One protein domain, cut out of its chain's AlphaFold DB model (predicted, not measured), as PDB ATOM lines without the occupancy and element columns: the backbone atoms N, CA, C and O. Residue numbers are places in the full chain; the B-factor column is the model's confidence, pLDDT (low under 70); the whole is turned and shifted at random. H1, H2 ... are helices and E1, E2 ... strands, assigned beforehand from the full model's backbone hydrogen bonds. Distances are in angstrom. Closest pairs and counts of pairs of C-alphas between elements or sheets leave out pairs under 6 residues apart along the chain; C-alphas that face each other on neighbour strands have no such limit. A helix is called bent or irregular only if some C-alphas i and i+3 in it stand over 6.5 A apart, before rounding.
ATOM      1  N   TRP A  21     205.237 165.507 187.451       91.81
ATOM      2  CA  TRP A  21     205.617 164.102 187.563       91.81
ATOM      3  C   TRP A  21     207.125 163.956 187.433       91.81
ATOM      4  O   TRP A  21     207.748 164.665 186.647       91.81
ATOM      5  N   SER A  22     207.715 163.008 188.156       91.44
ATOM      6  CA  SER A  22     209.107 162.602 187.957       91.44
ATOM      7  C   SER A  22     209.173 161.288 187.185       91.44
ATOM      8  O   SER A  22     208.501 160.325 187.547       91.44
ATOM      9  N   VAL A  23     210.033 161.222 186.176       88.75
ATOM     10  CA  VAL A  23     210.310 160.027 185.376       88.75
ATOM     11  C   VAL A  23     211.742 159.602 185.643       88.75
ATOM     12  O   VAL A  23     212.685 160.322 185.315       88.75
ATOM     13  N   LYS A  24     211.910 158.431 186.254       89.12
ATOM     14  CA  LYS A  24     213.221 157.903 186.620       89.12
ATOM     15  C   LYS A  24     213.646 156.813 185.647       89.12
ATOM     16  O   LYS A  24     212.941 155.821 185.486       89.12
ATOM     17  N   ASP A  25     214.812 156.983 185.039       84.75
ATOM     18  CA  ASP A  25     215.440 155.940 184.234       84.75
ATOM     19  C   ASP A  25     216.076 154.892 185.172       84.75
ATOM     20  O   ASP A  25     216.973 155.238 185.949       84.75
ATOM     21  N   PRO A  26     215.637 153.620 185.132       85.94
ATOM     22  CA  PRO A  26     216.165 152.578 186.011       85.94
ATOM     23  C   PRO A  26     217.623 152.211 185.707       85.94
ATOM     24  O   PRO A  26     218.313 151.710 186.589       85.94
ATOM     25  N   SER A  27     218.101 152.459 184.484       87.94
ATOM     26  CA  SER A  27     219.454 152.104 184.047       87.94
ATOM     27  C   SER A  27     220.492 153.167 184.408       87.94
ATOM     28  O   SER A  27     221.605 152.835 184.809       87.94
ATOM     29  N   THR A  28     220.128 154.449 184.309       86.62
ATOM     30  CA  THR A  28     221.047 155.572 184.563       86.62
ATOM     31  C   THR A  28     220.798 156.275 185.894       86.62
ATOM     32  O   THR A  28     221.589 157.129 186.293       86.62
ATOM     33  N   ASN A  29     219.696 155.950 186.580       87.12
ATOM     34  CA  ASN A  29     219.220 156.617 187.795       87.12
ATOM     35  C   ASN A  29     218.927 158.125 187.600       87.12
ATOM     36  O   ASN A  29     218.675 158.838 188.576       87.12
ATOM     37  N   LYS A  30     218.930 158.623 186.352       88.88
ATOM     38  CA  LYS A  30     218.563 160.002 186.008       88.88
ATOM     39  C   LYS A  30     217.073 160.217 186.247       88.88
ATOM     40  O   LYS A  30     216.257 159.346 185.960       88.88
ATOM     41  N   THR A  31     216.728 161.390 186.770       92.50
ATOM     42  CA  THR A  31     215.339 161.784 187.036       92.50
ATOM     43  C   THR A  31     214.974 162.963 186.155       92.50
ATOM     44  O   THR A  31     215.481 164.059 186.355       92.50
ATOM     45  N   SER A  32     214.098 162.732 185.190       94.06
ATOM     46  CA  SER A  32     213.458 163.766 184.381       94.06
ATOM     47  C   SER A  32     212.084 164.103 184.958       94.06
ATOM     48  O   SER A  32     211.619 163.461 185.897       94.06
ATOM     49  N   TYR A  33     211.423 165.107 184.401       94.94
ATOM     50  CA  TYR A  33     210.154 165.616 184.889       94.94
ATOM     51  C   TYR A  33     209.186 165.854 183.732       94.94
ATOM     52  O   TYR A  33     209.596 166.326 182.671       94.94
ATOM     53  N   LEU A  34     207.906 165.559 183.950       92.94
ATOM     54  CA  LEU A  34     206.805 165.947 183.070       92.94
ATOM     55  C   LEU A  34     205.944 166.971 183.802       92.94
ATOM     56  O   LEU A  34     205.542 166.731 184.939       92.94
ATOM     57  N   LEU A  35     205.675 168.103 183.164       94.25
ATOM     58  CA  LEU A  35     204.865 169.179 183.716       94.25
ATOM     59  C   LEU A  35     203.657 169.450 182.820       94.25
ATOM     60  O   LEU A  35     203.816 169.943 181.709       94.25
ATOM     61  N   GLY A  36     202.463 169.156 183.324       92.00
ATOM     62  CA  GLY A  36     201.196 169.577 182.739       92.00
ATOM     63  C   GLY A  36     201.034 171.092 182.850       92.00
ATOM     64  O   GLY A  36     201.247 171.657 183.922       92.00
ATOM     65  N   THR A  37     200.645 171.760 181.771       91.44
ATOM     66  CA  THR A  37     200.521 173.224 181.715       91.44
ATOM     67  C   THR A  37     199.157 173.674 181.225       91.44
ATOM     68  O   THR A  37     198.536 173.003 180.409       91.44
ATOM     69  N   LEU A  38     198.718 174.833 181.710       90.88
ATOM     70  CA  LEU A  38     197.615 175.602 181.144       90.88
ATOM     71  C   LEU A  38     198.183 176.933 180.643       90.88
ATOM     72  O   LEU A  38     198.753 177.688 181.432       90.88
ATOM     73  N   HIS A  39     198.036 177.217 179.346       88.50
ATOM     74  CA  HIS A  39     198.660 178.378 178.698       88.50
ATOM     75  C   HIS A  39     198.353 179.710 179.405       88.50
ATOM     76  O   HIS A  39     199.260 180.516 179.614       88.50
ATOM     77  N   GLN A  40     197.090 179.956 179.769       90.81
ATOM     78  CA  GLN A  40     196.588 181.231 180.306       90.81
ATOM     79  C   GLN A  40     196.681 181.312 181.832       90.81
ATOM     80  O   GLN A  40     195.748 181.771 182.486       90.81
ATOM     81  N   ILE A  41     197.787 180.848 182.411       94.00
ATOM     82  CA  ILE A  41     198.084 181.009 183.835       94.00
ATOM     83  C   ILE A  41     199.287 181.933 184.031       94.00
ATOM     84  O   ILE A  41     200.318 181.798 183.365       94.00
ATOM     85  N   GLY A  42     199.150 182.867 184.970       96.44
ATOM     86  CA  GLY A  42     200.181 183.833 185.315       96.44
ATOM     87  C   GLY A  42     201.286 183.270 186.214       96.44
ATOM     88  O   GLY A  42     201.141 182.220 186.849       96.44
ATOM     89  N   ASN A  43     202.424 183.973 186.283       97.69
ATOM     90  CA  ASN A  43     203.602 183.470 186.998       97.69
ATOM     91  C   ASN A  43     203.372 183.218 188.494       97.69
ATOM     92  O   ASN A  43     204.002 182.313 189.033       97.69
ATOM     93  N   SER A  44     202.471 183.939 189.167       97.88
ATOM     94  CA  SER A  44     202.213 183.735 190.599       97.88
ATOM     95  C   SER A  44     201.738 182.320 190.942       97.88
ATOM     96  O   SER A  44     202.017 181.846 192.042       97.88
ATOM     97  N   PHE A  45     201.066 181.624 190.019       97.12
ATOM     98  CA  PHE A  45     200.711 180.213 190.196       97.12
ATOM     99  C   PHE A  45     201.943 179.304 190.124       97.12
ATOM    100  O   PHE A  45     202.132 178.428 190.958       97.12
ATOM    101  N   VAL A  46     202.834 179.534 189.159       96.75
ATOM    102  CA  VAL A  46     204.100 178.787 189.073       96.75
ATOM    103  C   VAL A  46     204.953 179.040 190.319       96.75
ATOM    104  O   VAL A  46     205.594 178.132 190.849       96.75
ATOM    105  N   ASP A  47     204.939 180.277 190.809       97.56
ATOM    106  CA  ASP A  47     205.684 180.712 191.985       97.56
ATOM    107  C   ASP A  47     205.164 180.088 193.285       97.56
ATOM    108  O   ASP A  47     205.955 179.886 194.209       97.56
ATOM    109  N   SER A  48     203.874 179.734 193.350       97.19
ATOM    110  CA  SER A  48     203.286 179.056 194.511       97.19
ATOM    111  C   SER A  48     203.662 177.571 194.602       97.19
ATOM    112  O   SER A  48     203.506 176.976 195.668       97.19
ATOM    113  N   ILE A  49     204.214 176.985 193.530       96.81
ATOM    114  CA  ILE A  49     204.654 175.586 193.463       96.81
ATOM    115  C   ILE A  49     206.185 175.543 193.273       96.81
ATOM    116  O   ILE A  49     206.688 175.329 192.161       96.81
ATOM    117  N   PRO A  50     206.985 175.725 194.343       97.12
ATOM    118  CA  PRO A  50     208.445 175.839 194.244       97.12
ATOM    119  C   PRO A  50     209.127 174.611 193.615       97.12
ATOM    120  O   PRO A  50     210.228 174.718 193.065       97.12
ATOM    121  N   GLN A  51     208.472 173.449 193.651       97.12
ATOM    122  CA  GLN A  51     208.923 172.207 193.029       97.12
ATOM    123  C   GLN A  51     209.084 172.349 191.511       97.12
ATOM    124  O   GLN A  51     210.014 171.761 190.964       97.12
ATOM    125  N   ILE A  52     208.269 173.172 190.841       97.25
ATOM    126  CA  ILE A  52     208.391 173.421 189.396       97.25
ATOM    127  C   ILE A  52     209.722 174.108 189.090       97.25
ATOM    128  O   ILE A  52     210.497 173.638 188.256       97.25
ATOM    129  N   LYS A  53     210.040 175.190 189.814       97.25
ATOM    130  CA  LYS A  53     211.314 175.906 189.645       97.25
ATOM    131  C   LYS A  53     212.505 175.025 189.994       97.25
ATOM    132  O   LYS A  53     213.526 175.091 189.313       97.25
ATOM    133  N   LYS A  54     212.387 174.203 191.041       97.56
ATOM    134  CA  LYS A  54     213.431 173.248 191.430       97.56
ATOM    135  C   LYS A  54     213.676 172.214 190.326       97.56
ATOM    136  O   LYS A  54     214.828 172.011 189.955       97.56
ATOM    137  N   ALA A  55     212.616 171.616 189.784       97.12
ATOM    138  CA  ALA A  55     212.695 170.655 188.686       97.12
ATOM    139  C   ALA A  55     213.353 171.278 187.449       97.12
ATOM    140  O   ALA A  55     214.332 170.731 186.934       97.12
ATOM    141  N   LEU A  56     212.900 172.473 187.046       97.31
ATOM    142  CA  LEU A  56     213.491 173.217 185.936       97.31
ATOM    143  C   LEU A  56     214.989 173.454 186.163       97.31
ATOM    144  O   LEU A  56     215.797 173.030 185.346       97.31
ATOM    145  N   LYS A  57     215.377 174.048 187.300       96.50
ATOM    146  CA  LYS A  57     216.781 174.362 187.627       96.50
ATOM    147  C   LYS A  57     217.692 173.141 187.741       96.50
ATOM    148  O   LYS A  57     218.898 173.274 187.577       96.50
ATOM    149  N   SER A  58     217.132 171.972 188.036       95.88
ATOM    150  CA  SER A  58     217.886 170.715 188.068       95.88
ATOM    151  C   SER A  58     218.064 170.063 186.693       95.88
ATOM    152  O   SER A  58     218.790 169.079 186.589       95.88
ATOM    153  N   SER A  59     217.403 170.580 185.654       96.19
ATOM    154  CA  SER A  59     217.381 169.979 184.319       96.19
ATOM    155  C   SER A  59     218.490 170.522 183.418       96.19
ATOM    156  O   SER A  59     218.818 171.704 183.440       96.19
ATOM    157  N   GLU A  60     219.025 169.663 182.552       95.44
ATOM    158  CA  GLU A  60     220.003 170.045 181.520       95.44
ATOM    159  C   GLU A  60     219.329 170.664 180.281       95.44
ATOM    160  O   GLU A  60     219.965 171.338 179.463       95.44
ATOM    161  N   LEU A  61     218.042 170.363 180.102       96.31
ATOM    162  CA  LEU A  61     217.227 170.728 178.952       96.31
ATOM    163  C   LEU A  61     215.782 170.940 179.408       96.31
ATOM    164  O   LEU A  61     215.240 170.127 180.158       96.31
ATOM    165  N   ALA A  62     215.151 171.991 178.904       96.81
ATOM    166  CA  ALA A  62     213.724 172.227 179.041       96.81
ATOM    167  C   ALA A  62     213.054 172.067 177.668       96.81
ATOM    168  O   ALA A  62     213.441 172.727 176.698       96.81
ATOM    169  N   ILE A  63     212.087 171.153 177.581       95.75
ATOM    170  CA  ILE A  63     211.364 170.825 176.350       95.75
ATOM    171  C   ILE A  63     209.991 171.488 176.378       95.75
ATOM    172  O   ILE A  63     209.223 171.297 177.318       95.75
ATOM    173  N   PHE A  64     209.685 172.225 175.320       94.06
ATOM    174  CA  PHE A  64     208.427 172.923 175.093       94.06
ATOM    175  C   PHE A  64     207.819 172.463 173.769       94.06
ATOM    176  O   PHE A  64     208.495 171.841 172.950       94.06
ATOM    177  N   GLU A  65     206.570 172.839 173.511       90.12
ATOM    178  CA  GLU A  65     205.970 172.669 172.184       90.12
ATOM    179  C   GLU A  65     206.787 173.426 171.128       90.12
ATOM    180  O   GLU A  65     207.277 172.844 170.171       90.12
ATOM    181  N   THR A  66     207.066 174.705 171.380       89.75
ATOM    182  CA  THR A  66     207.950 175.555 170.566       89.75
ATOM    183  C   THR A  66     208.936 176.291 171.468       89.75
ATOM    184  O   THR A  66     208.603 176.639 172.602       89.75
ATOM    185  N   THR A  67     210.144 176.585 170.990       89.75
ATOM    186  CA  THR A  67     211.104 177.440 171.715       89.75
ATOM    187  C   THR A  67     210.837 178.926 171.526       89.75
ATOM    188  O   THR A  67     211.347 179.736 172.299       89.75
ATOM    189  N   ASN A  68     210.018 179.304 170.547       82.81
ATOM    190  CA  ASN A  68     209.792 180.706 170.243       82.81
ATOM    191  C   ASN A  68     208.973 181.403 171.331       82.81
ATOM    192  O   ASN A  68     208.142 180.803 172.021       82.81
ATOM    193  N   ALA A  69     209.203 182.708 171.482       65.25
ATOM    194  CA  ALA A  69     208.586 183.554 172.506       65.25
ATOM    195  C   ALA A  69     207.084 183.842 172.263       65.25
ATOM    196  O   ALA A  69     206.536 184.801 172.794       65.25
ATOM    197  N   GLY A  70     206.405 183.035 171.437       67.56
ATOM    198  CA  GLY A  70     204.991 183.200 171.084       67.56
ATOM    199  C   GLY A  70     204.701 184.303 170.058       67.56
ATOM    200  O   GLY A  70     203.538 184.525 169.736       67.56
ATOM    201  N   ASN A  71     205.719 184.991 169.526       77.44
ATOM    202  CA  ASN A  71     205.520 186.048 168.526       77.44
ATOM    203  C   ASN A  71     205.378 185.509 167.097       77.44
ATOM    204  O   ASN A  71     204.577 186.050 166.344       77.44
ATOM    205  N   ALA A  72     206.068 184.419 166.748       81.44
ATOM    206  CA  ALA A  72     206.110 183.895 165.380       81.44
ATOM    207  C   ALA A  72     204.716 183.576 164.807       81.44
ATOM    208  O   ALA A  72     204.407 183.925 163.670       81.44
ATOM    209  N   VAL A  73     203.832 182.986 165.619       82.94
ATOM    210  CA  VAL A  73     202.443 182.714 165.215       82.94
ATOM    211  C   VAL A  73     201.687 184.016 164.940       82.94
ATOM    212  O   VAL A  73     201.057 184.146 163.894       82.94
ATOM    213  N   SER A  74     201.779 185.007 165.834       88.25
ATOM    214  CA  SER A  74     201.121 186.308 165.637       88.25
ATOM    215  C   SER A  74     201.673 187.056 164.420       88.25
ATOM    216  O   SER A  74     200.903 187.626 163.652       88.25
ATOM    217  N   GLU A  75     202.989 187.025 164.205       89.94
ATOM    218  CA  GLU A  75     203.652 187.619 163.039       89.94
ATOM    219  C   GLU A  75     203.129 187.012 161.735       89.94
ATOM    220  O   GLU A  75     202.734 187.741 160.826       89.94
ATOM    221  N   LEU A  76     203.030 185.685 161.670       86.12
ATOM    222  CA  LEU A  76     202.535 184.980 160.491       86.12
ATOM    223  C   LEU A  76     201.027 185.193 160.274       86.12
ATOM    224  O   LEU A  76     200.598 185.392 159.137       86.12
ATOM    225  N   MET A  77     200.216 185.246 161.336       88.56
ATOM    226  CA  MET A  77     198.800 185.631 161.231       88.56
ATOM    227  C   MET A  77     198.635 187.071 160.721       88.56
ATOM    228  O   MET A  77     197.743 187.345 159.916       88.56
ATOM    229  N   ASN A  78     199.525 187.985 161.113       93.12
ATOM    230  CA  ASN A  78     199.499 189.376 160.664       93.12
ATOM    231  C   ASN A  78     199.803 189.544 159.165       93.12
ATOM    232  O   ASN A  78     199.336 190.520 158.566       93.12
ATOM    233  N   LEU A  79     200.484 188.578 158.534       92.50
ATOM    234  CA  LEU A  79     200.700 188.550 157.080       92.50
ATOM    235  C   LEU A  79     199.422 188.260 156.277       92.50
ATOM    236  O   LEU A  79     199.367 188.573 155.087       92.50
ATOM    237  N   ARG A  80     198.382 187.676 156.891       91.88
ATOM    238  CA  ARG A  80     197.111 187.371 156.208       91.88
ATOM    239  C   ARG A  80     196.464 188.652 155.678       91.88
ATOM    240  O   ARG A  80     196.622 189.720 156.259       91.88
ATOM    241  N   LYS A  81     195.672 188.586 154.608       95.12
ATOM    242  CA  LYS A  81     194.858 189.745 154.201       95.12
ATOM    243  C   LYS A  81     193.780 189.997 155.261       95.12
ATOM    244  O   LYS A  81     193.095 189.065 155.662       95.12
ATOM    245  N   GLY A  82     193.649 191.244 155.715       94.44
ATOM    246  CA  GLY A  82     192.590 191.616 156.652       94.44
ATOM    247  C   GLY A  82     191.211 191.584 155.990       94.44
ATOM    248  O   GLY A  82     191.080 191.896 154.805       94.44
ATOM    249  N   ASN A  83     190.199 191.234 156.770       93.00
ATOM    250  CA  ASN A  83     188.802 191.175 156.389       93.00
ATOM    251  C   ASN A  83     187.932 191.727 157.531       93.00
ATOM    252  O   ASN A  83     188.142 191.404 158.695       93.00
ATOM    253  N   ASN A  84     186.952 192.562 157.198       95.94
ATOM    254  CA  ASN A  84     186.051 193.179 158.169       95.94
ATOM    255  C   ASN A  84     184.674 192.501 158.223       95.94
ATOM    256  O   ASN A  84     183.745 193.090 158.769       95.94
ATOM    257  N   ASP A  85     184.527 191.282 157.695       94.25
ATOM    258  CA  ASP A  85     183.248 190.554 157.691       94.25
ATOM    259  C   ASP A  85     182.598 190.460 159.077       94.25
ATOM    260  O   ASP A  85     181.374 190.533 159.177       94.25
ATOM    261  N   TYR A  86     183.387 190.389 160.155       95.69
ATOM    262  CA  TYR A  86     182.876 190.395 161.531       95.69
ATOM    263  C   TYR A  86     181.950 191.588 161.825       95.69
ATOM    264  O   TYR A  86     180.973 191.444 162.552       95.69
ATOM    265  N   LYS A  87     182.191 192.752 161.202       97.00
ATOM    266  CA  LYS A  87     181.373 193.964 161.378       97.00
ATOM    267  C   LYS A  87     179.956 193.820 160.836       97.00
ATOM    268  O   LYS A  87     179.046 194.459 161.343       97.00
ATOM    269  N   ASN A  88     179.774 192.984 159.819       96.69
ATOM    270  CA  ASN A  88     178.465 192.736 159.216       96.69
ATOM    271  C   ASN A  88     177.721 191.580 159.891       96.69
ATOM    272  O   ASN A  88     176.528 191.410 159.659       96.69
ATOM    273  N   ASN A  89     178.424 190.769 160.686       96.56
ATOM    274  CA  ASN A  89     177.883 189.540 161.259       96.56
ATOM    275  C   ASN A  89     177.714 189.585 162.783       96.56
ATOM    276  O   ASN A  89     177.051 188.717 163.338       96.56
ATOM    277  N   LEU A  90     178.313 190.558 163.471       96.62
ATOM    278  CA  LEU A  90     178.163 190.736 164.914       96.62
ATOM    279  C   LEU A  90     177.283 191.949 165.224       96.62
ATOM    280  O   LEU A  90     177.203 192.907 164.457       96.62
ATOM    281  N   LYS A  91     176.637 191.929 166.393       96.38
ATOM    282  CA  LYS A  91     175.793 193.040 166.850       96.38
ATOM    283  C   LYS A  91     176.635 194.288 167.097       96.38
ATOM    284  O   LYS A  91     177.721 194.208 167.664       96.38
ATOM    285  N   GLN A  92     176.076 195.463 166.809       95.94
ATOM    286  CA  GLN A  92     176.761 196.744 167.025       95.94
ATOM    287  C   GLN A  92     177.252 196.935 168.472       95.94
ATOM    288  O   GLN A  92     178.332 197.477 168.696       95.94
ATOM    289  N   SER A  93     176.479 196.466 169.459       94.56
ATOM    290  CA  SER A  93     176.870 196.499 170.876       94.56
ATOM    291  C   SER A  93     178.097 195.644 171.186       94.56
ATOM    292  O   SER A  93     178.873 195.996 172.072       94.56
ATOM    293  N   ASP A  94     178.246 194.526 170.477       97.06
ATOM    294  CA  ASP A  94     179.347 193.588 170.661       97.06
ATOM    295  C   ASP A  94     180.598 194.118 169.965       97.06
ATOM    296  O   ASP A  94     181.675 194.043 170.540       97.06
ATOM    297  N   LEU A  95     180.450 194.739 168.787       97.19
ATOM    298  CA  LEU A  95     181.547 195.383 168.058       97.19
ATOM    299  C   LEU A  95     182.239 196.470 168.884       97.19
ATOM    300  O   LEU A  95     183.460 196.469 168.977       97.19
ATOM    301  N   ALA A  96     181.469 197.357 169.522       95.62
ATOM    302  CA  ALA A  96     182.039 198.435 170.331       95.62
ATOM    303  C   ALA A  96     182.904 197.901 171.486       95.62
ATOM    304  O   ALA A  96     183.982 198.426 171.749       95.62
ATOM    305  N   TYR A  97     182.446 196.840 172.156       96.12
ATOM    306  CA  TYR A  97     183.207 196.224 173.241       96.12
ATOM    307  C   TYR A  97     184.358 195.359 172.725       96.12
ATOM    308  O   TYR A  97     185.419 195.318 173.336       96.12
ATOM    309  N   LEU A  98     184.173 194.683 171.588       97.19
ATOM    310  CA  LEU A  98     185.228 193.918 170.938       97.19
ATOM    311  C   LEU A  98     186.404 194.824 170.558       97.19
ATOM    312  O   LEU A  98     187.545 194.457 170.819       97.19
ATOM    313  N   ASP A  99     186.144 196.009 170.004       95.19
ATOM    314  CA  ASP A  99     187.184 196.993 169.681       95.19
ATOM    315  C   ASP A  99     187.932 197.469 170.948       95.19
ATOM    316  O   ASP A  99     189.150 197.639 170.917       95.19
ATOM    317  N   GLU A 100     187.236 197.614 172.085       95.25
ATOM    318  CA  GLU A 100     187.838 197.959 173.382       95.25
ATOM    319  C   GLU A 100     188.787 196.855 173.882       95.25
ATOM    320  O   GLU A 100     189.978 197.101 174.095       95.25
ATOM    321  N   ILE A 101     188.285 195.621 174.017       95.00
ATOM    322  CA  ILE A 101     189.049 194.503 174.600       95.00
ATOM    323  C   ILE A 101     190.118 193.930 173.668       95.00
ATOM    324  O   ILE A 101     190.957 193.160 174.128       95.00
ATOM    325  N   SER A 102     190.067 194.252 172.372       96.56
ATOM    326  CA  SER A 102     191.051 193.800 171.380       96.56
ATOM    327  C   SER A 102     192.118 194.838 171.042       96.56
ATOM    328  O   SER A 102     193.011 194.556 170.242       96.56
ATOM    329  N   SER A 103     192.062 196.019 171.663       95.19
ATOM    330  CA  SER A 103     192.974 197.133 171.381       95.19
ATOM    331  C   SER A 103     194.455 196.809 171.618       95.19
ATOM    332  O   SER A 103     195.318 197.371 170.943       95.19
ATOM    333  N   ASP A 104     194.762 195.880 172.527       91.62
ATOM    334  CA  ASP A 104     196.119 195.429 172.852       91.62
ATOM    335  C   ASP A 104     196.477 194.056 172.248       91.62
ATOM    336  O   ASP A 104     197.570 193.526 172.483       91.62
ATOM    337  N   TRP A 105     195.587 193.458 171.449       94.62
ATOM    338  CA  TRP A 105     195.846 192.153 170.852       94.62
ATOM    339  C   TRP A 105     196.937 192.241 169.783       94.62
ATOM    340  O   TRP A 105     196.906 193.074 168.881       94.62
ATOM    341  N   LYS A 106     197.882 191.291 169.825       93.44
ATOM    342  CA  LYS A 106     198.975 191.187 168.837       93.44
ATOM    343  C   LYS A 106     198.494 190.898 167.411       93.44
ATOM    344  O   LYS A 106     199.221 191.172 166.458       93.44
ATOM    345  N   VAL A 107     197.313 190.296 167.277       93.94
ATOM    346  CA  VAL A 107     196.658 190.005 166.000       93.94
ATOM    347  C   VAL A 107     195.320 190.742 166.006       93.94
ATOM    348  O   VAL A 107     194.488 190.449 166.868       93.94
ATOM    349  N   PRO A 108     195.093 191.697 165.088       96.50
ATOM    350  CA  PRO A 108     193.851 192.448 165.060       96.50
ATOM    351  C   PRO A 108     192.696 191.539 164.636       96.50
ATOM    352  O   PRO A 108     192.879 190.617 163.837       96.50
ATOM    353  N   VAL A 109     191.486 191.847 165.109       97.19
ATOM    354  CA  VAL A 109     190.260 191.072 164.834       97.19
ATOM    355  C   VAL A 109     190.060 190.812 163.339       97.19
ATOM    356  O   VAL A 109     189.663 189.720 162.946       97.19
ATOM    357  N   SER A 110     190.419 191.774 162.486       96.94
ATOM    358  CA  SER A 110     190.291 191.648 161.031       96.94
ATOM    359  C   SER A 110     191.164 190.553 160.399       96.94
ATOM    360  O   SER A 110     191.008 190.252 159.220       96.94
ATOM    361  N   LYS A 111     192.109 189.960 161.133       95.50
ATOM    362  CA  LYS A 111     192.992 188.877 160.657       95.50
ATOM    363  C   LYS A 111     192.580 187.500 161.187       95.50
ATOM    364  O   LYS A 111     193.222 186.505 160.836       95.50
ATOM    365  N   LEU A 112     191.543 187.453 162.025       93.31
ATOM    366  CA  LEU A 112     191.025 186.238 162.640       93.31
ATOM    367  C   LEU A 112     189.858 185.680 161.823       93.31
ATOM    368  O   LEU A 112     188.978 186.418 161.371       93.31
ATOM    369  N   SER A 113     189.838 184.363 161.655       92.06
ATOM    370  CA  SER A 113     188.650 183.629 161.228       92.06
ATOM    371  C   SER A 113     187.560 183.685 162.316       92.06
ATOM    372  O   SER A 113     187.856 184.020 163.469       92.06
ATOM    373  N   PRO A 114     186.296 183.337 162.000       92.69
ATOM    374  CA  PRO A 114     185.225 183.316 162.999       92.69
ATOM    375  C   PRO A 114     185.565 182.433 164.213       92.69
ATOM    376  O   PRO A 114     185.379 182.844 165.358       92.69
ATOM    377  N   MET A 115     186.132 181.247 163.966       91.19
ATOM    378  CA  MET A 115     186.540 180.315 165.020       91.19
ATOM    379  C   MET A 115     187.746 180.831 165.817       91.19
ATOM    380  O   MET A 115     187.755 180.756 167.043       91.19
ATOM    381  N   GLU A 116     188.750 181.409 165.152       91.69
ATOM    382  CA  GLU A 116     189.911 181.995 165.838       91.69
ATOM    383  C   GLU A 116     189.506 183.157 166.756       91.69
ATOM    384  O   GLU A 116     190.044 183.282 167.857       91.69
ATOM    385  N   LEU A 117     188.534 183.979 166.342       94.62
ATOM    386  CA  LEU A 117     187.988 185.040 167.188       94.62
ATOM    387  C   LEU A 117     187.284 184.466 168.424       94.62
ATOM    388  O   LEU A 117     187.516 184.952 169.532       94.62
ATOM    389  N   LEU A 118     186.461 183.427 168.257       93.81
ATOM    390  CA  LEU A 118     185.800 182.765 169.381       93.81
ATOM    391  C   LEU A 118     186.823 182.195 170.377       93.81
ATOM    392  O   LEU A 118     186.722 182.471 171.571       93.81
ATOM    393  N   ILE A 119     187.848 181.486 169.891       91.12
ATOM    394  CA  ILE A 119     188.935 180.957 170.730       91.12
ATOM    395  C   ILE A 119     189.659 182.099 171.455       91.12
ATOM    396  O   ILE A 119     189.908 182.014 172.658       91.12
ATOM    397  N   LYS A 120     189.975 183.201 170.764       93.50
ATOM    398  CA  LYS A 120     190.664 184.339 171.384       93.50
ATOM    399  C   LYS A 120     189.825 184.994 172.485       93.50
ATOM    400  O   LYS A 120     190.366 185.379 173.527       93.50
ATOM    401  N   LEU A 121     188.510 185.085 172.300       95.31
ATOM    402  CA  LEU A 121     187.592 185.555 173.337       95.31
ATOM    403  C   LEU A 121     187.512 184.579 174.516       95.31
ATOM    404  O   LEU A 121     187.514 185.028 175.659       95.31
ATOM    405  N   GLN A 122     187.517 183.265 174.270       93.00
ATOM    406  CA  GLN A 122     187.585 182.239 175.322       93.00
ATOM    407  C   GLN A 122     188.855 182.365 176.157       93.00
ATOM    408  O   GLN A 122     188.786 182.371 177.384       93.00
ATOM    409  N   GLN A 123     190.003 182.557 175.510       91.88
ATOM    410  CA  GLN A 123     191.266 182.822 176.197       91.88
ATOM    411  C   GLN A 123     191.181 184.091 177.050       91.88
ATOM    412  O   GLN A 123     191.536 184.069 178.223       91.88
ATOM    413  N   THR A 124     190.638 185.171 176.482       93.62
ATOM    414  CA  THR A 124     190.460 186.452 177.185       93.62
ATOM    415  C   THR A 124     189.542 186.303 178.399       93.62
ATOM    416  O   THR A 124     189.822 186.850 179.466       93.62
ATOM    417  N   TYR A 125     188.458 185.534 178.279       94.75
ATOM    418  CA  TYR A 125     187.572 185.230 179.398       94.75
ATOM    419  C   TYR A 125     188.308 184.459 180.497       94.75
ATOM    420  O   TYR A 125     188.231 184.858 181.655       94.75
ATOM    421  N   VAL A 126     189.063 183.408 180.156       92.69
ATOM    422  CA  VAL A 126     189.827 182.634 181.149       92.69
ATOM    423  C   VAL A 126     190.821 183.529 181.891       92.69
ATOM    424  O   VAL A 126     190.803 183.566 183.121       92.69
ATOM    425  N   GLU A 127     191.608 184.318 181.155       92.19
ATOM    426  CA  GLU A 127     192.603 185.238 181.721       92.19
ATOM    427  C   GLU A 127     191.984 186.271 182.671       92.19
ATOM    428  O   GLU A 127     192.568 186.584 183.708       92.19
ATOM    429  N   THR A 128     190.809 186.810 182.330       91.62
ATOM    430  CA  THR A 128     190.223 187.958 183.044       91.62
ATOM    431  C   THR A 128     189.175 187.588 184.090       91.62
ATOM    432  O   THR A 128     189.004 188.332 185.053       91.62
ATOM    433  N   GLN A 129     188.473 186.463 183.929       93.56
ATOM    434  CA  GLN A 129     187.325 186.089 184.767       93.56
ATOM    435  C   GLN A 129     187.601 184.889 185.676       93.56
ATOM    436  O   GLN A 129     186.976 184.771 186.730       93.56
ATOM    437  N   CYS A 130     188.541 184.009 185.311       94.12
ATOM    438  CA  CYS A 130     188.773 182.760 186.042       94.12
ATOM    439  C   CYS A 130     189.882 182.844 187.097       94.12
ATOM    440  O   CYS A 130     190.181 181.847 187.749       94.12
ATOM    441  N   GLY A 131     190.488 184.021 187.287       93.06
ATOM    442  CA  GLY A 131     191.541 184.238 188.285       93.06
ATOM    443  C   GLY A 131     192.866 183.539 187.965       93.06
ATOM    444  O   GLY A 131     193.727 183.444 188.838       93.06
ATOM    445  N   THR A 132     193.038 183.059 186.731       95.00
ATOM    446  CA  THR A 132     194.255 182.373 186.283       95.00
ATOM    447  C   THR A 132     195.434 183.329 186.112       95.00
ATOM    448  O   THR A 132     196.585 182.909 186.215       95.00
ATOM    449  N   VAL A 133     195.156 184.617 185.896       96.06
ATOM    450  CA  VAL A 133     196.139 185.700 185.831       96.06
ATOM    451  C   VAL A 133     195.760 186.771 186.852       96.06
ATOM    452  O   VAL A 133     194.654 187.310 186.836       96.06
ATOM    453  N   LYS A 134     196.683 187.100 187.755       95.19
ATOM    454  CA  LYS A 134     196.509 188.150 188.766       95.19
ATOM    455  C   LYS A 134     197.038 189.489 188.248       95.19
ATOM    456  O   LYS A 134     198.003 189.506 187.487       95.19
ATOM    457  N   PRO A 135     196.522 190.634 188.734       94.50
ATOM    458  CA  PRO A 135     197.066 191.951 188.382       94.50
ATOM    459  C   PRO A 135     198.557 192.126 188.705       94.50
ATOM    460  O   PRO A 135     199.237 192.929 188.076       94.50
ATOM    461  N   SER A 136     199.071 191.376 189.685       95.88
ATOM    462  CA  SER A 136     200.485 191.370 190.072       95.88
ATOM    463  C   SER A 136     201.382 190.517 189.166       95.88
ATOM    464  O   SER A 136     202.599 190.535 189.343       95.88
ATOM    465  N   ASP A 137     200.814 189.724 188.253       97.38
ATOM    466  CA  ASP A 137     201.596 188.852 187.381       97.38
ATOM    467  C   ASP A 137     202.307 189.663 186.297       97.38
ATOM    468  O   ASP A 137     201.692 190.367 185.497       97.38
ATOM    469  N   LYS A 138     203.634 189.519 186.244       96.06
ATOM    470  CA  LYS A 138     204.462 190.078 185.170       96.06
ATOM    471  C   LYS A 138     204.310 189.264 183.885       96.06
ATOM    472  O   LYS A 138     204.367 189.818 182.790       96.06
ATOM    473  N   TRP A 139     204.142 187.952 184.023       95.06
ATOM    474  CA  TRP A 139     203.951 187.030 182.911       95.06
ATOM    475  C   TRP A 139     202.554 186.443 182.994       95.06
ATOM    476  O   TRP A 139     202.217 185.821 183.996       95.06
ATOM    477  N   LYS A 140     201.768 186.612 181.930       93.50
ATOM    478  CA  LYS A 140     200.391 186.101 181.830       93.50
ATOM    479  C   LYS A 140     200.301 184.695 181.221       93.50
ATOM    480  O   LYS A 140     199.218 184.127 181.152       93.50
ATOM    481  N   HIS A 141     201.436 184.163 180.762       92.00
ATOM    482  CA  HIS A 141     201.521 182.869 180.096       92.00
ATOM    483  C   HIS A 141     202.528 181.952 180.783       92.00
ATOM    484  O   HIS A 141     203.704 182.308 180.934       92.00
ATOM    485  N   PHE A 142     202.067 180.750 181.121       93.88
ATOM    486  CA  PHE A 142     202.814 179.770 181.899       93.88
ATOM    487  C   PHE A 142     204.138 179.415 181.211       93.88
ATOM    488  O   PHE A 142     205.210 179.538 181.811       93.88
ATOM    489  N   GLU A 143     204.107 179.019 179.932       92.06
ATOM    490  CA  GLU A 143     205.335 178.579 179.264       92.06
ATOM    491  C   GLU A 143     206.286 179.725 178.961       92.06
ATOM    492  O   GLU A 143     207.494 179.514 178.992       92.06
ATOM    493  N   GLN A 144     205.788 180.934 178.690       92.56
ATOM    494  CA  GLN A 144     206.670 182.088 178.486       92.56
ATOM    495  C   GLN A 144     207.474 182.382 179.752       92.56
ATOM    496  O   GLN A 144     208.682 182.605 179.667       92.56
ATOM    497  N   TYR A 145     206.833 182.297 180.922       96.12
ATOM    498  CA  TYR A 145     207.529 182.443 182.191       96.12
ATOM    499  C   TYR A 145     208.592 181.355 182.392       96.12
ATOM    500  O   TYR A 145     209.733 181.661 182.740       96.12
ATOM    501  N   LEU A 146     208.263 180.089 182.112       96.44
ATOM    502  CA  LEU A 146     209.226 178.992 182.231       96.44
ATOM    503  C   LEU A 146     210.378 179.078 181.222       96.44
ATOM    504  O   LEU A 146     211.514 178.785 181.592       96.44
ATOM    505  N   LYS A 147     210.125 179.509 179.980       95.44
ATOM    506  CA  LYS A 147     211.182 179.780 178.991       95.44
ATOM    507  C   LYS A 147     212.112 180.878 179.490       95.44
ATOM    508  O   LYS A 147     213.324 180.702 179.437       95.44
ATOM    509  N   ASN A 148     211.558 181.964 180.035       96.06
ATOM    510  CA  ASN A 148     212.353 183.041 180.618       96.06
ATOM    511  C   ASN A 148     213.233 182.532 181.768       96.06
ATOM    512  O   ASN A 148     214.439 182.756 181.755       96.06
ATOM    513  N   LEU A 149     212.661 181.778 182.715       96.94
ATOM    514  CA  LEU A 149     213.433 181.170 183.803       96.94
ATOM    515  C   LEU A 149     214.530 180.238 183.281       96.94
ATOM    516  O   LEU A 149     215.645 180.252 183.798       96.94
ATOM    517  N   ALA A 150     214.236 179.428 182.267       96.88
ATOM    518  CA  ALA A 150     215.213 178.537 181.662       96.88
ATOM    519  C   ALA A 150     216.382 179.323 181.050       96.88
ATOM    520  O   ALA A 150     217.537 179.033 181.361       96.88
ATOM    521  N   THR A 151     216.094 180.367 180.269       96.00
ATOM    522  CA  THR A 151     217.106 181.256 179.684       96.00
ATOM    523  C   THR A 151     217.940 181.964 180.755       96.00
ATOM    524  O   THR A 151     219.166 181.924 180.681       96.00
ATOM    525  N   GLU A 152     217.311 182.536 181.786       97.00
ATOM    526  CA  GLU A 152     218.004 183.194 182.908       97.00
ATOM    527  C   GLU A 152     218.942 182.244 183.670       97.00
ATOM    528  O   GLU A 152     219.945 182.678 184.232       97.00
ATOM    529  N   ASN A 153     218.640 180.943 183.679       97.12
ATOM    530  CA  ASN A 153     219.442 179.915 184.348       97.12
ATOM    531  C   ASN A 153     220.317 179.115 183.364       97.12
ATOM    532  O   ASN A 153     220.830 178.058 183.724       97.12
ATOM    533  N   SER A 154     220.514 179.608 182.133       97.06
ATOM    534  CA  SER A 154     221.337 178.964 181.091       97.06
ATOM    535  C   SER A 154     220.924 177.523 180.746       97.06
ATOM    536  O   SER A 154     221.740 176.716 180.295       97.06
ATOM    537  N   ILE A 155     219.648 177.189 180.934       97.00
ATOM    538  CA  ILE A 155     219.073 175.892 180.576       97.00
ATOM    539  C   ILE A 155     218.732 175.913 179.089       97.00
ATOM    540  O   ILE A 155     218.078 176.829 178.587       97.00
ATOM    541  N   LYS A 156     219.167 174.880 178.364       96.44
ATOM    542  CA  LYS A 156     218.901 174.764 176.927       96.44
ATOM    543  C   LYS A 156     217.406 174.556 176.687       96.44
ATOM    544  O   LYS A 156     216.781 173.745 177.365       96.44
ATOM    545  N   LEU A 157     216.863 175.248 175.689       95.50
ATOM    546  CA  LEU A 157     215.488 175.071 175.227       95.50
ATOM    547  C   LEU A 157     215.451 174.098 174.045       95.50
ATOM    548  O   LEU A 157     216.334 174.131 173.186       95.50
ATOM    549  N   TYR A 158     214.423 173.259 173.983       95.31
ATOM    550  CA  TYR A 158     214.123 172.412 172.828       95.31
ATOM    551  C   TYR A 158     212.626 172.466 172.520       95.31
ATOM    552  O   TYR A 158     211.810 172.458 173.437       95.31
ATOM    553  N   GLY A 159     212.277 172.552 171.238       93.88
ATOM    554  CA  GLY A 159     210.901 172.611 170.751       93.88
ATOM    555  C   GLY A 159     210.544 171.296 170.075       93.88
ATOM    556  O   GLY A 159     211.321 170.813 169.254       93.88
ATOM    557  N   LEU A 160     209.401 170.713 170.425       93.25
ATOM    558  CA  LEU A 160     208.874 169.511 169.770       93.25
ATOM    559  C   LEU A 160     208.260 169.815 168.394       93.25
ATOM    560  O   LEU A 160     208.053 168.902 167.594       93.25
ATOM    561  N   GLU A 161     207.995 171.091 168.123       91.12
ATOM    562  CA  GLU A 161     207.281 171.594 166.959       91.12
ATOM    563  C   GLU A 161     207.988 172.778 166.308       91.12
ATOM    564  O   GLU A 161     208.771 173.503 166.927       91.12
ATOM    565  N   THR A 162     207.646 173.002 165.042       88.69
ATOM    566  CA  THR A 162     208.004 174.207 164.293       88.69
ATOM    567  C   THR A 162     206.840 175.196 164.305       88.69
ATOM    568  O   THR A 162     205.681 174.800 164.438       88.69
ATOM    569  N   ASP A 163     207.109 176.486 164.089       84.12
ATOM    570  CA  ASP A 163     206.029 177.483 163.982       84.12
ATOM    571  C   ASP A 163     205.078 177.175 162.820       84.12
ATOM    572  O   ASP A 163     203.871 177.388 162.919       84.12
ATOM    573  N   SER A 164     205.615 176.634 161.720       83.88
ATOM    574  CA  SER A 164     204.820 176.201 160.571       83.88
ATOM    575  C   SER A 164     203.814 175.116 160.952       83.88
ATOM    576  O   SER A 164     202.667 175.195 160.517       83.88
ATOM    577  N   LEU A 165     204.209 174.155 161.798       85.56
ATOM    578  CA  LEU A 165     203.303 173.125 162.306       85.56
ATOM    579  C   LEU A 165     202.212 173.736 163.198       85.56
ATOM    580  O   LEU A 165     201.039 173.414 163.031       85.56
ATOM    581  N   GLN A 166     202.567 174.669 164.088       84.06
ATOM    582  CA  GLN A 166     201.578 175.348 164.939       84.06
ATOM    583  C   GLN A 166     200.544 176.119 164.116       84.06
ATOM    584  O   GLN A 166     199.352 176.098 164.414       84.06
ATOM    585  N   ILE A 167     200.979 176.759 163.034       80.06
ATOM    586  CA  ILE A 167     200.083 177.474 162.123       80.06
ATOM    587  C   ILE A 167     199.231 176.522 161.307       80.06
ATOM    588  O   ILE A 167     198.065 176.818 161.062       80.06
ATOM    589  N   GLU A 168     199.778 175.390 160.879       83.44
ATOM    590  CA  GLU A 168     198.990 174.364 160.209       83.44
ATOM    591  C   GLU A 168     197.865 173.852 161.114       83.44
ATOM    592  O   GLU A 168     196.734 173.744 160.642       83.44
ATOM    593  N   LEU A 169     198.136 173.647 162.407       80.88
ATOM    594  CA  LEU A 169     197.128 173.283 163.408       80.88
ATOM    595  C   LEU A 169     196.083 174.395 163.602       80.88
ATOM    596  O   LEU A 169     194.886 174.137 163.563       80.88
ATOM    597  N   ILE A 170     196.497 175.657 163.730       78.75
ATOM    598  CA  ILE A 170     195.557 176.792 163.821       78.75
ATOM    599  C   ILE A 170     194.687 176.894 162.558       78.75
ATOM    600  O   ILE A 170     193.474 177.115 162.617       78.75
ATOM    601  N   ASN A 171     195.294 176.701 161.389       76.06
ATOM    602  CA  ASN A 171     194.594 176.733 160.116       76.06
ATOM    603  C   ASN A 171     193.675 175.519 159.945       76.06
ATOM    604  O   ASN A 171     192.627 175.659 159.326       76.06
ATOM    605  N   SER A 172     194.030 174.337 160.461       77.56
ATOM    606  CA  SER A 172     193.158 173.159 160.422       77.56
ATOM    607  C   SER A 172     191.935 173.354 161.316       77.56
ATOM    608  O   SER A 172     190.824 173.052 160.882       77.56
ATOM    609  N   LEU A 173     192.102 173.993 162.477       67.81
ATOM    610  CA  LEU A 173     190.987 174.440 163.312       67.81
ATOM    611  C   LEU A 173     190.125 175.475 162.594       67.81
ATOM    612  O   LEU A 173     188.904 175.393 162.640       67.81
ATOM    613  N   SER A 174     190.725 176.393 161.837       63.06
ATOM    614  CA  SER A 174     189.974 177.338 160.996       63.06
ATOM    615  C   SER A 174     189.307 176.697 159.770       63.06
ATOM    616  O   SER A 174     188.430 177.310 159.169       63.06
ATOM    617  N   LYS A 175     189.712 175.483 159.371       61.62
ATOM    618  CA  LYS A 175     189.035 174.681 158.333       61.62
ATOM    619  C   LYS A 175     187.838 173.910 158.886       61.62
ATOM    620  O   LYS A 175     187.072 173.366 158.084       61.62
ATOM    621  N   THR A 176     187.650 173.860 160.211       63.19
ATOM    622  CA  THR A 176     186.325 173.548 160.756       63.19
ATOM    623  C   THR A 176     185.382 174.552 160.106       63.19
ATOM    624  O   THR A 176     185.667 175.744 160.068       63.19
ATOM    625  N   LYS A 177     184.333 174.081 159.436       65.88
ATOM    626  CA  LYS A 177     183.506 174.881 158.516       65.88
ATOM    627  C   LYS A 177     182.653 175.946 159.232       65.88
ATOM    628  O   LYS A 177     181.583 176.283 158.737       65.88
ATOM    629  N   MET A 178     183.091 176.434 160.394       83.56
ATOM    630  CA  MET A 178     182.390 177.420 161.191       83.56
ATOM    631  C   MET A 178     182.355 178.753 160.458       83.56
ATOM    632  O   MET A 178     183.362 179.420 160.215       83.56
ATOM    633  N   THR A 179     181.144 179.122 160.098       91.19
ATOM    634  CA  THR A 179     180.787 180.410 159.540       91.19
ATOM    635  C   THR A 179     180.529 181.406 160.666       91.19
ATOM    636  O   THR A 179     180.374 181.044 161.833       91.19
ATOM    637  N   TRP A 180     180.410 182.685 160.318       93.44
ATOM    638  CA  TRP A 180     179.982 183.708 161.271       93.44
ATOM    639  C   TRP A 180     178.651 183.381 161.957       93.44
ATOM    640  O   TRP A 180     178.496 183.666 163.140       93.44
ATOM    641  N   LYS A 181     177.729 182.716 161.251       93.00
ATOM    642  CA  LYS A 181     176.438 182.287 161.798       93.00
ATOM    643  C   LYS A 181     176.592 181.272 162.935       93.00
ATOM    644  O   LYS A 181     175.797 181.285 163.870       93.00
ATOM    645  N   ASP A 182     177.607 180.414 162.861       93.12
ATOM    646  CA  ASP A 182     177.842 179.367 163.859       93.12
ATOM    647  C   ASP A 182     178.412 179.955 165.159       93.12
ATOM    648  O   ASP A 182     178.087 179.495 166.253       93.12
ATOM    649  N   VAL A 183     179.216 181.018 165.049       93.94
ATOM    650  CA  VAL A 183     179.914 181.623 166.194       93.94
ATOM    651  C   VAL A 183     179.275 182.907 166.723       93.94
ATOM    652  O   VAL A 183     179.644 183.338 167.811       93.94
ATOM    653  N   GLU A 184     178.306 183.511 166.026       95.50
ATOM    654  CA  GLU A 184     177.679 184.781 166.433       95.50
ATOM    655  C   GLU A 184     177.135 184.716 167.868       95.50
ATOM    656  O   GLU A 184     177.473 185.546 168.716       95.50
ATOM    657  N   LYS A 185     176.314 183.704 168.173       95.88
ATOM    658  CA  LYS A 185     175.715 183.543 169.505       95.88
ATOM    659  C   LYS A 185     176.764 183.219 170.587       95.88
ATOM    660  O   LYS A 185     176.703 183.860 171.644       95.88
ATOM    661  N   PRO A 186     177.712 182.282 170.380       95.12
ATOM    662  CA  PRO A 186     178.840 182.085 171.294       95.12
ATOM    663  C   PRO A 186     179.643 183.364 171.566       95.12
ATOM    664  O   PRO A 186     179.865 183.695 172.730       95.12
ATOM    665  N   ILE A 187     179.998 184.124 170.522       96.31
ATOM    666  CA  ILE A 187     180.728 185.397 170.629       96.31
ATOM    667  C   ILE A 187     179.931 186.419 171.444       96.31
ATOM    668  O   ILE A 187     180.467 187.028 172.368       96.31
ATOM    669  N   HIS A 188     178.639 186.579 171.154       96.69
ATOM    670  CA  HIS A 188     177.775 187.475 171.918       96.69
ATOM    671  C   HIS A 188     177.738 187.092 173.404       96.69
ATOM    672  O   HIS A 188     177.876 187.943 174.282       96.69
ATOM    673  N   THR A 189     177.577 185.798 173.689       95.44
ATOM    674  CA  THR A 189     177.493 185.280 175.062       95.44
ATOM    675  C   THR A 189     178.771 185.585 175.833       95.44
ATOM    676  O   THR A 189     178.709 186.197 176.899       95.44
ATOM    677  N   ILE A 190     179.931 185.253 175.262       95.31
ATOM    678  CA  ILE A 190     181.203 185.469 175.946       95.31
ATOM    679  C   ILE A 190     181.529 186.952 176.124       95.31
ATOM    680  O   ILE A 190     181.990 187.344 177.191       95.31
ATOM    681  N   ILE A 191     181.217 187.803 175.140       95.88
ATOM    682  CA  ILE A 191     181.375 189.258 175.266       95.88
ATOM    683  C   ILE A 191     180.542 189.795 176.432       95.88
ATOM    684  O   ILE A 191     181.049 190.572 177.242       95.88
ATOM    685  N   ILE A 192     179.282 189.367 176.553       95.12
ATOM    686  CA  ILE A 192     178.415 189.779 177.659       95.12
ATOM    687  C   ILE A 192     178.967 189.310 179.004       95.12
ATOM    688  O   ILE A 192     178.887 190.063 179.977       95.12
ATOM    689  N   ASP A 193     179.519 188.104 179.072       94.25
ATOM    690  CA  ASP A 193     180.043 187.566 180.322       94.25
ATOM    691  C   ASP A 193     181.345 188.253 180.749       94.25
ATOM    692  O   ASP A 193     181.456 188.629 181.918       94.25
ATOM    693  N   ILE A 194     182.258 188.545 179.812       94.25
ATOM    694  CA  ILE A 194     183.440 189.386 180.078       94.25
ATOM    695  C   ILE A 194     182.987 190.778 180.545       94.25
ATOM    696  O   ILE A 194     183.412 191.243 181.601       94.25
ATOM    697  N   LYS A 195     182.085 191.433 179.799       93.88
ATOM    698  CA  LYS A 195     181.616 192.801 180.083       93.88
ATOM    699  C   LYS A 195     180.926 192.936 181.440       93.88
ATOM    700  O   LYS A 195     180.992 193.986 182.071       93.88
ATOM    701  N   LYS A 196     180.211 191.900 181.878       93.38
ATOM    702  CA  LYS A 196     179.492 191.887 183.163       93.38
ATOM    703  C   LYS A 196     180.320 191.311 184.310       93.38
ATOM    704  O   LYS A 196     179.761 191.119 185.387       93.38
ATOM    705  N   HIS A 197     181.601 191.016 184.082       88.94
ATOM    706  CA  HIS A 197     182.482 190.353 185.043       88.94
ATOM    707  C   HIS A 197     181.869 189.081 185.645       88.94
ATOM    708  O   HIS A 197     181.929 188.834 186.852       88.94
ATOM    709  N   ARG A 198     181.178 188.293 184.814       85.62
ATOM    710  CA  ARG A 198     180.514 187.076 185.273       85.62
ATOM    711  C   ARG A 198     181.532 185.955 185.337       85.62
ATOM    712  O   ARG A 198     181.969 185.469 184.302       85.62
ATOM    713  N   ASN A 199     181.825 185.488 186.544       78.56
ATOM    714  CA  ASN A 199     182.486 184.204 186.740       78.56
ATOM    715  C   ASN A 199     181.428 183.092 186.692       78.56
ATOM    716  O   ASN A 199     180.881 182.669 187.712       78.56
ATOM    717  N   ILE A 200     181.070 182.675 185.477       76.00
ATOM    718  CA  ILE A 200     180.221 181.500 185.288       76.00
ATOM    719  C   ILE A 200     181.081 180.275 185.569       76.00
ATOM    720  O   ILE A 200     181.970 179.955 184.781       76.00
ATOM    721  N   ASN A 201     180.776 179.588 186.672       73.25
ATOM    722  CA  ASN A 201     181.579 178.482 187.193       73.25
ATOM    723  C   ASN A 201     181.913 177.437 186.114       73.25
ATOM    724  O   ASN A 201     183.053 177.015 186.006       73.25
ATOM    725  N   ARG A 202     180.955 177.118 185.229       81.00
ATOM    726  CA  ARG A 202     181.160 176.211 184.084       81.00
ATOM    727  C   ARG A 202     182.296 176.654 183.151       81.00
ATOM    728  O   ARG A 202     183.101 175.828 182.752       81.00
ATOM    729  N   ASN A 203     182.387 177.938 182.807       83.50
ATOM    730  CA  ASN A 203     183.406 178.433 181.869       83.50
ATOM    731  C   ASN A 203     184.800 178.516 182.512       83.50
ATOM    732  O   ASN A 203     185.801 178.593 181.807       83.50
ATOM    733  N   CYS A 204     184.860 178.523 183.845       90.75
ATOM    734  CA  CYS A 204     186.105 178.513 184.606       90.75
ATOM    735  C   CYS A 204     186.453 177.140 185.179       90.75
ATOM    736  O   CYS A 204     187.535 176.999 185.742       90.75
ATOM    737  N   GLN A 205     185.578 176.146 185.022       90.44
ATOM    738  CA  GLN A 205     185.674 174.856 185.693       90.44
ATOM    739  C   GLN A 205     187.018 174.186 185.416       90.44
ATOM    740  O   GLN A 205     187.770 173.952 186.351       90.44
ATOM    741  N   SER A 206     187.385 173.988 184.149       88.31
ATOM    742  CA  SER A 206     188.644 173.316 183.803       88.31
ATOM    743  C   SER A 206     189.880 174.080 184.299       88.31
ATOM    744  O   SER A 206     190.874 173.480 184.704       88.31
ATOM    745  N   ALA A 207     189.833 175.417 184.313       91.94
ATOM    746  CA  ALA A 207     190.920 176.233 184.854       91.94
ATOM    747  C   ALA A 207     191.013 176.115 186.385       91.94
ATOM    748  O   ALA A 207     192.111 176.022 186.934       91.94
ATOM    749  N   GLN A 208     189.875 176.095 187.078       92.38
ATOM    750  CA  GLN A 208     189.805 175.889 188.523       92.38
ATOM    751  C   GLN A 208     190.241 174.475 188.907       92.38
ATOM    752  O   GLN A 208     191.031 174.323 189.833       92.38
ATOM    753  N   GLU A 209     189.793 173.456 188.178       91.56
ATOM    754  CA  GLU A 209     190.221 172.068 188.344       91.56
ATOM    755  C   GLU A 209     191.734 171.947 188.160       91.56
ATOM    756  O   GLU A 209     192.410 171.368 189.006       91.56
ATOM    757  N   TYR A 210     192.298 172.573 187.123       92.44
ATOM    758  CA  TYR A 210     193.747 172.644 186.936       92.44
ATOM    759  C   TYR A 210     194.458 173.301 188.130       92.44
ATOM    760  O   TYR A 210     195.386 172.717 188.695       92.44
ATOM    761  N   MET A 211     194.013 174.489 188.554       93.12
ATOM    762  CA  MET A 211     194.644 175.226 189.656       93.12
ATOM    763  C   MET A 211     194.526 174.513 191.009       93.12
ATOM    764  O   MET A 211     195.419 174.641 191.845       93.12
ATOM    765  N   ASN A 212     193.453 173.747 191.214       93.69
ATOM    766  CA  ASN A 212     193.192 172.998 192.441       93.69
ATOM    767  C   ASN A 212     193.698 171.550 192.388       93.69
ATOM    768  O   ASN A 212     193.524 170.822 193.363       93.69
ATOM    769  N   MET A 213     194.309 171.123 191.278       91.62
ATOM    770  CA  MET A 213     194.713 169.730 191.051       91.62
ATOM    771  C   MET A 213     193.525 168.760 191.219       91.62
ATOM    772  O   MET A 213     193.576 167.784 191.964       91.62
ATOM    773  N   GLN A 214     192.414 169.062 190.552       90.50
ATOM    774  CA  GLN A 214     191.165 168.293 190.558       90.50
ATOM    775  C   GLN A 214     190.787 167.816 189.148       90.50
ATOM    776  O   GLN A 214     189.615 167.792 188.798       90.50
ATOM    777  N   PHE A 215     191.772 167.459 188.326       83.75
ATOM    778  CA  PHE A 215     191.547 166.868 187.006       83.75
ATOM    779  C   PHE A 215     191.677 165.345 187.057       83.75
ATOM    780  O   PHE A 215     192.498 164.804 187.802       83.75
ATOM    781  N   ASP A 216     190.893 164.667 186.221       84.12
ATOM    782  CA  ASP A 216     191.060 163.249 185.926       84.12
ATOM    783  C   ASP A 216     191.972 163.098 184.702       84.12
ATOM    784  O   ASP A 216     191.676 163.603 183.622       84.12
ATOM    785  N   TYR A 217     193.109 162.425 184.875       80.44
ATOM    786  CA  TYR A 217     194.044 162.175 183.779       80.44
ATOM    787  C   TYR A 217     193.546 161.141 182.772       80.44
ATOM    788  O   TYR A 217     194.142 161.030 181.701       80.44
ATOM    789  N   GLN A 238     210.540 161.401 169.843       92.56
ATOM    790  CA  GLN A 238     211.507 162.463 170.123       92.56
ATOM    791  C   GLN A 238     211.846 162.505 171.617       92.56
ATOM    792  O   GLN A 238     213.024 162.494 171.983       92.56
ATOM    793  N   LEU A 239     210.822 162.486 172.472       89.50
ATOM    794  CA  LEU A 239     210.966 162.482 173.926       89.50
ATOM    795  C   LEU A 239     211.745 161.256 174.401       89.50
ATOM    796  O   LEU A 239     212.719 161.415 175.132       89.50
ATOM    797  N   ALA A 240     211.406 160.055 173.926       87.56
ATOM    798  CA  ALA A 240     212.114 158.825 174.277       87.56
ATOM    799  C   ALA A 240     213.616 158.917 173.953       87.56
ATOM    800  O   ALA A 240     214.464 158.609 174.790       87.56
ATOM    801  N   LYS A 241     213.969 159.432 172.766       89.25
ATOM    802  CA  LYS A 241     215.370 159.616 172.355       89.25
ATOM    803  C   LYS A 241     216.131 160.608 173.243       89.25
ATOM    804  O   LYS A 241     217.336 160.438 173.448       89.25
ATOM    805  N   ILE A 242     215.463 161.657 173.724       89.38
ATOM    806  CA  ILE A 242     216.081 162.706 174.545       89.38
ATOM    807  C   ILE A 242     216.204 162.259 176.009       89.38
ATOM    808  O   ILE A 242     217.273 162.427 176.603       89.38
ATOM    809  N   LEU A 243     215.149 161.657 176.568       82.94
ATOM    810  CA  LEU A 243     215.081 161.214 177.964       82.94
ATOM    811  C   LEU A 243     216.132 160.148 178.296       82.94
ATOM    812  O   LEU A 243     216.678 160.165 179.393       82.94
ATOM    813  N   LEU A 244     216.504 159.296 177.336       78.44
ATOM    814  CA  LEU A 244     217.592 158.320 177.503       78.44
ATOM    815  C   LEU A 244     218.981 158.959 177.677       78.44
ATOM    816  O   LEU A 244     219.934 158.289 178.068       78.44
ATOM    817  N   LYS A 245     219.144 160.243 177.336       80.56
ATOM    818  CA  LYS A 245     220.461 160.900 177.294       80.56
ATOM    819  C   LYS A 245     220.631 161.982 178.352       80.56
ATOM    820  O   LYS A 245     221.761 162.202 178.792       80.56
ATOM    821  N   LYS A 246     219.555 162.649 178.770       80.31
ATOM    822  CA  LYS A 246     219.604 163.883 179.572       80.31
ATOM    823  C   LYS A 246     218.592 163.876 180.713       80.31
ATOM    824  O   LYS A 246     217.552 163.237 180.603       80.31
ATOM    825  N   ILE A 247     218.879 164.644 181.764       79.38
ATOM    826  CA  ILE A 247     217.881 165.070 182.758       79.38
ATOM    827  C   ILE A 247     217.076 166.229 182.157       79.38
ATOM    828  O   ILE A 247     217.649 167.242 181.748       79.38
ATOM    829  N   VAL A 248     215.756 166.074 182.074       77.88
ATOM    830  CA  VAL A 248     214.882 166.967 181.299       77.88
ATOM    831  C   VAL A 248     213.668 167.394 182.112       77.88
ATOM    832  O   VAL A 248     213.079 166.559 182.786       77.88
ATOM    833  N   LEU A 249     213.222 168.641 181.958       80.62
ATOM    834  CA  LEU A 249     211.838 169.029 182.242       80.62
ATOM    835  C   LEU A 249     211.088 169.137 180.913       80.62
ATOM    836  O   LEU A 249     211.419 169.990 180.092       80.62
ATOM    837  N   SER A 250     210.102 168.271 180.690       79.50
ATOM    838  CA  SER A 250     209.230 168.326 179.518       79.50
ATOM    839  C   SER A 250     207.885 168.905 179.902       79.50
ATOM    840  O   SER A 250     207.256 168.438 180.849       79.50
ATOM    841  N   LEU A 251     207.436 169.901 179.153       77.75
ATOM    842  CA  LEU A 251     206.126 170.498 179.332       77.75
ATOM    843  C   LEU A 251     205.138 169.797 178.396       77.75
ATOM    844  O   LEU A 251     205.411 169.641 177.207       77.75
ATOM    845  N   LEU A 252     204.011 169.361 178.948       70.81
ATOM    846  CA  LEU A 252     202.865 168.842 178.213       70.81
ATOM    847  C   LEU A 252     201.718 169.826 178.418       70.81
ATOM    848  O   LEU A 252     201.394 170.182 179.551       70.81
ATOM    849  N   VAL A 253     201.125 170.312 177.337       58.06
ATOM    850  CA  VAL A 253     200.008 171.250 177.435       58.06
ATOM    851  C   VAL A 253     198.714 170.487 177.636       58.06
ATOM    852  O   VAL A 253     198.340 169.634 176.833       58.06
ATOM    853  N   TYR A 254     198.006 170.844 178.700       52.69
ATOM    854  CA  TYR A 254     196.603 170.522 178.869       52.69
ATOM    855  C   TYR A 254     195.801 171.519 178.021       52.69
ATOM    856  O   TYR A 254     195.613 172.682 178.386       52.69
TER     857      TYR A 254
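Overview. This is residues 21 to 217 and 238 to 254 of the 262 residues of an uncharacterized protein of Aequorivita sp. H23M31 (UniProt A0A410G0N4). Two lobes make one long body: at one end a five-stranded sheet with H2 and H7 over one face, at the other a group of helices in which H6 and H9 run side by side, with H4 and H5 packed on H9 and H10 on H6. H3 and H8 lie between the lobes. The printed part has 214 residues with eleven named helices and five named strands, in the order E1 E2 H1 H2 E3 H3 H4 H5 H6 H7 E4 H8 H9 H10 H11 E5; the class is mixed, helices and strands. The mixed sheet runs E1 E2 E5 E3 E4. The whole is compact, with a radius of gyration of the C-alphas of 19.2 A, yet elongated, spanning 63 by 34 by 31 A.

Arrangement. Start at E1, residues 21 to 24, an antiparallel hairpin with E2, residues 31 to 37; N 21 and O 34 are 2.8 A apart, within hydrogen-bond range. E5, residues 248 to 253, is parallel to E2, with N 35 and O 250 at 2.8 A, and to E3, residues 61 to 64, with N 63 and O 249 at 2.8 A. E4, residues 156 to 159, is parallel to E3, with N 62 and O 156 at 2.8 A. H1, residues 43 to 48, and H2, residues 50 to 57, only just touch, with 3 pairs of C-alphas within 8 A, and only at the corner, closest at Val 46 and Ile 52. E2, H1, H2 and E3 form a split strand-helix-strand unit, its parallel strands parted by E5, with a right-handed crossover. H7, residues 142 to 152, is on the same face as H2, two layers with the sheet, at a height over the sheet of 9.0 A. H11, residues 238 to 243, only grazes the sheet. H3, residues 71 to 78, touches H8, residues 163 to 174, closest at the C-alphas of Val 73 and Asp 163, 6.5 A. H6, residues 114 to 129, and H9, residues 180 to 195, touch at a shallow tilt of 15 degrees, the same way, closest at the C-alphas of Pro 114 and Trp 180, 5.5 A. Residues 180 to 184 of H9 touch H4, residues 86 to 89, closest at the C-alphas of Trp 180 and Asn 89, 6.2 A; its residues 188 to 195 touch H5, residues 92 to 101, closest at the C-alphas of His 188 and Asp 94, 6.4 A. H10, residues 201 to 212, touches H6, closest at the C-alphas of Cys 204 and Val 126, 6.5 A. Every O i to N i+4 pair is within range in H1, H2, H3, H6, H7, H8 and H11, against 5 of 6 in H5, 10 of 12 in H9 and 6 of 8 in H10; H4 is too short for one.

Along the chain. Find C-alpha 21 at (205.617, 164.102, 187.563), where E1 begins. E2 runs 19.5 A from first to last C-alpha, H6 22.0 A and H9 21.0 A, with a kink of 26 degrees near residue 187. H9 and H10 are irregular: C-alphas 182 and 185 are 7.3 A apart, 203 and 206 7.6 A. E5 ends at C-alpha 253, (200.008, 171.250, 177.435).

Size, cuts and confidence. Look for the two C-alphas farthest apart, those of Ser 27 and Gln 92, at 64.1 A. Residues 218 to 237 are not printed, and C-alphas 217 and 238 stand 22.2 A apart across the cut. The links H5 to H6 and H6 to H7 are long. In this predicted model pLDDT is under 70 at residues 69 to 70, 173 to 177 and 253 to 254.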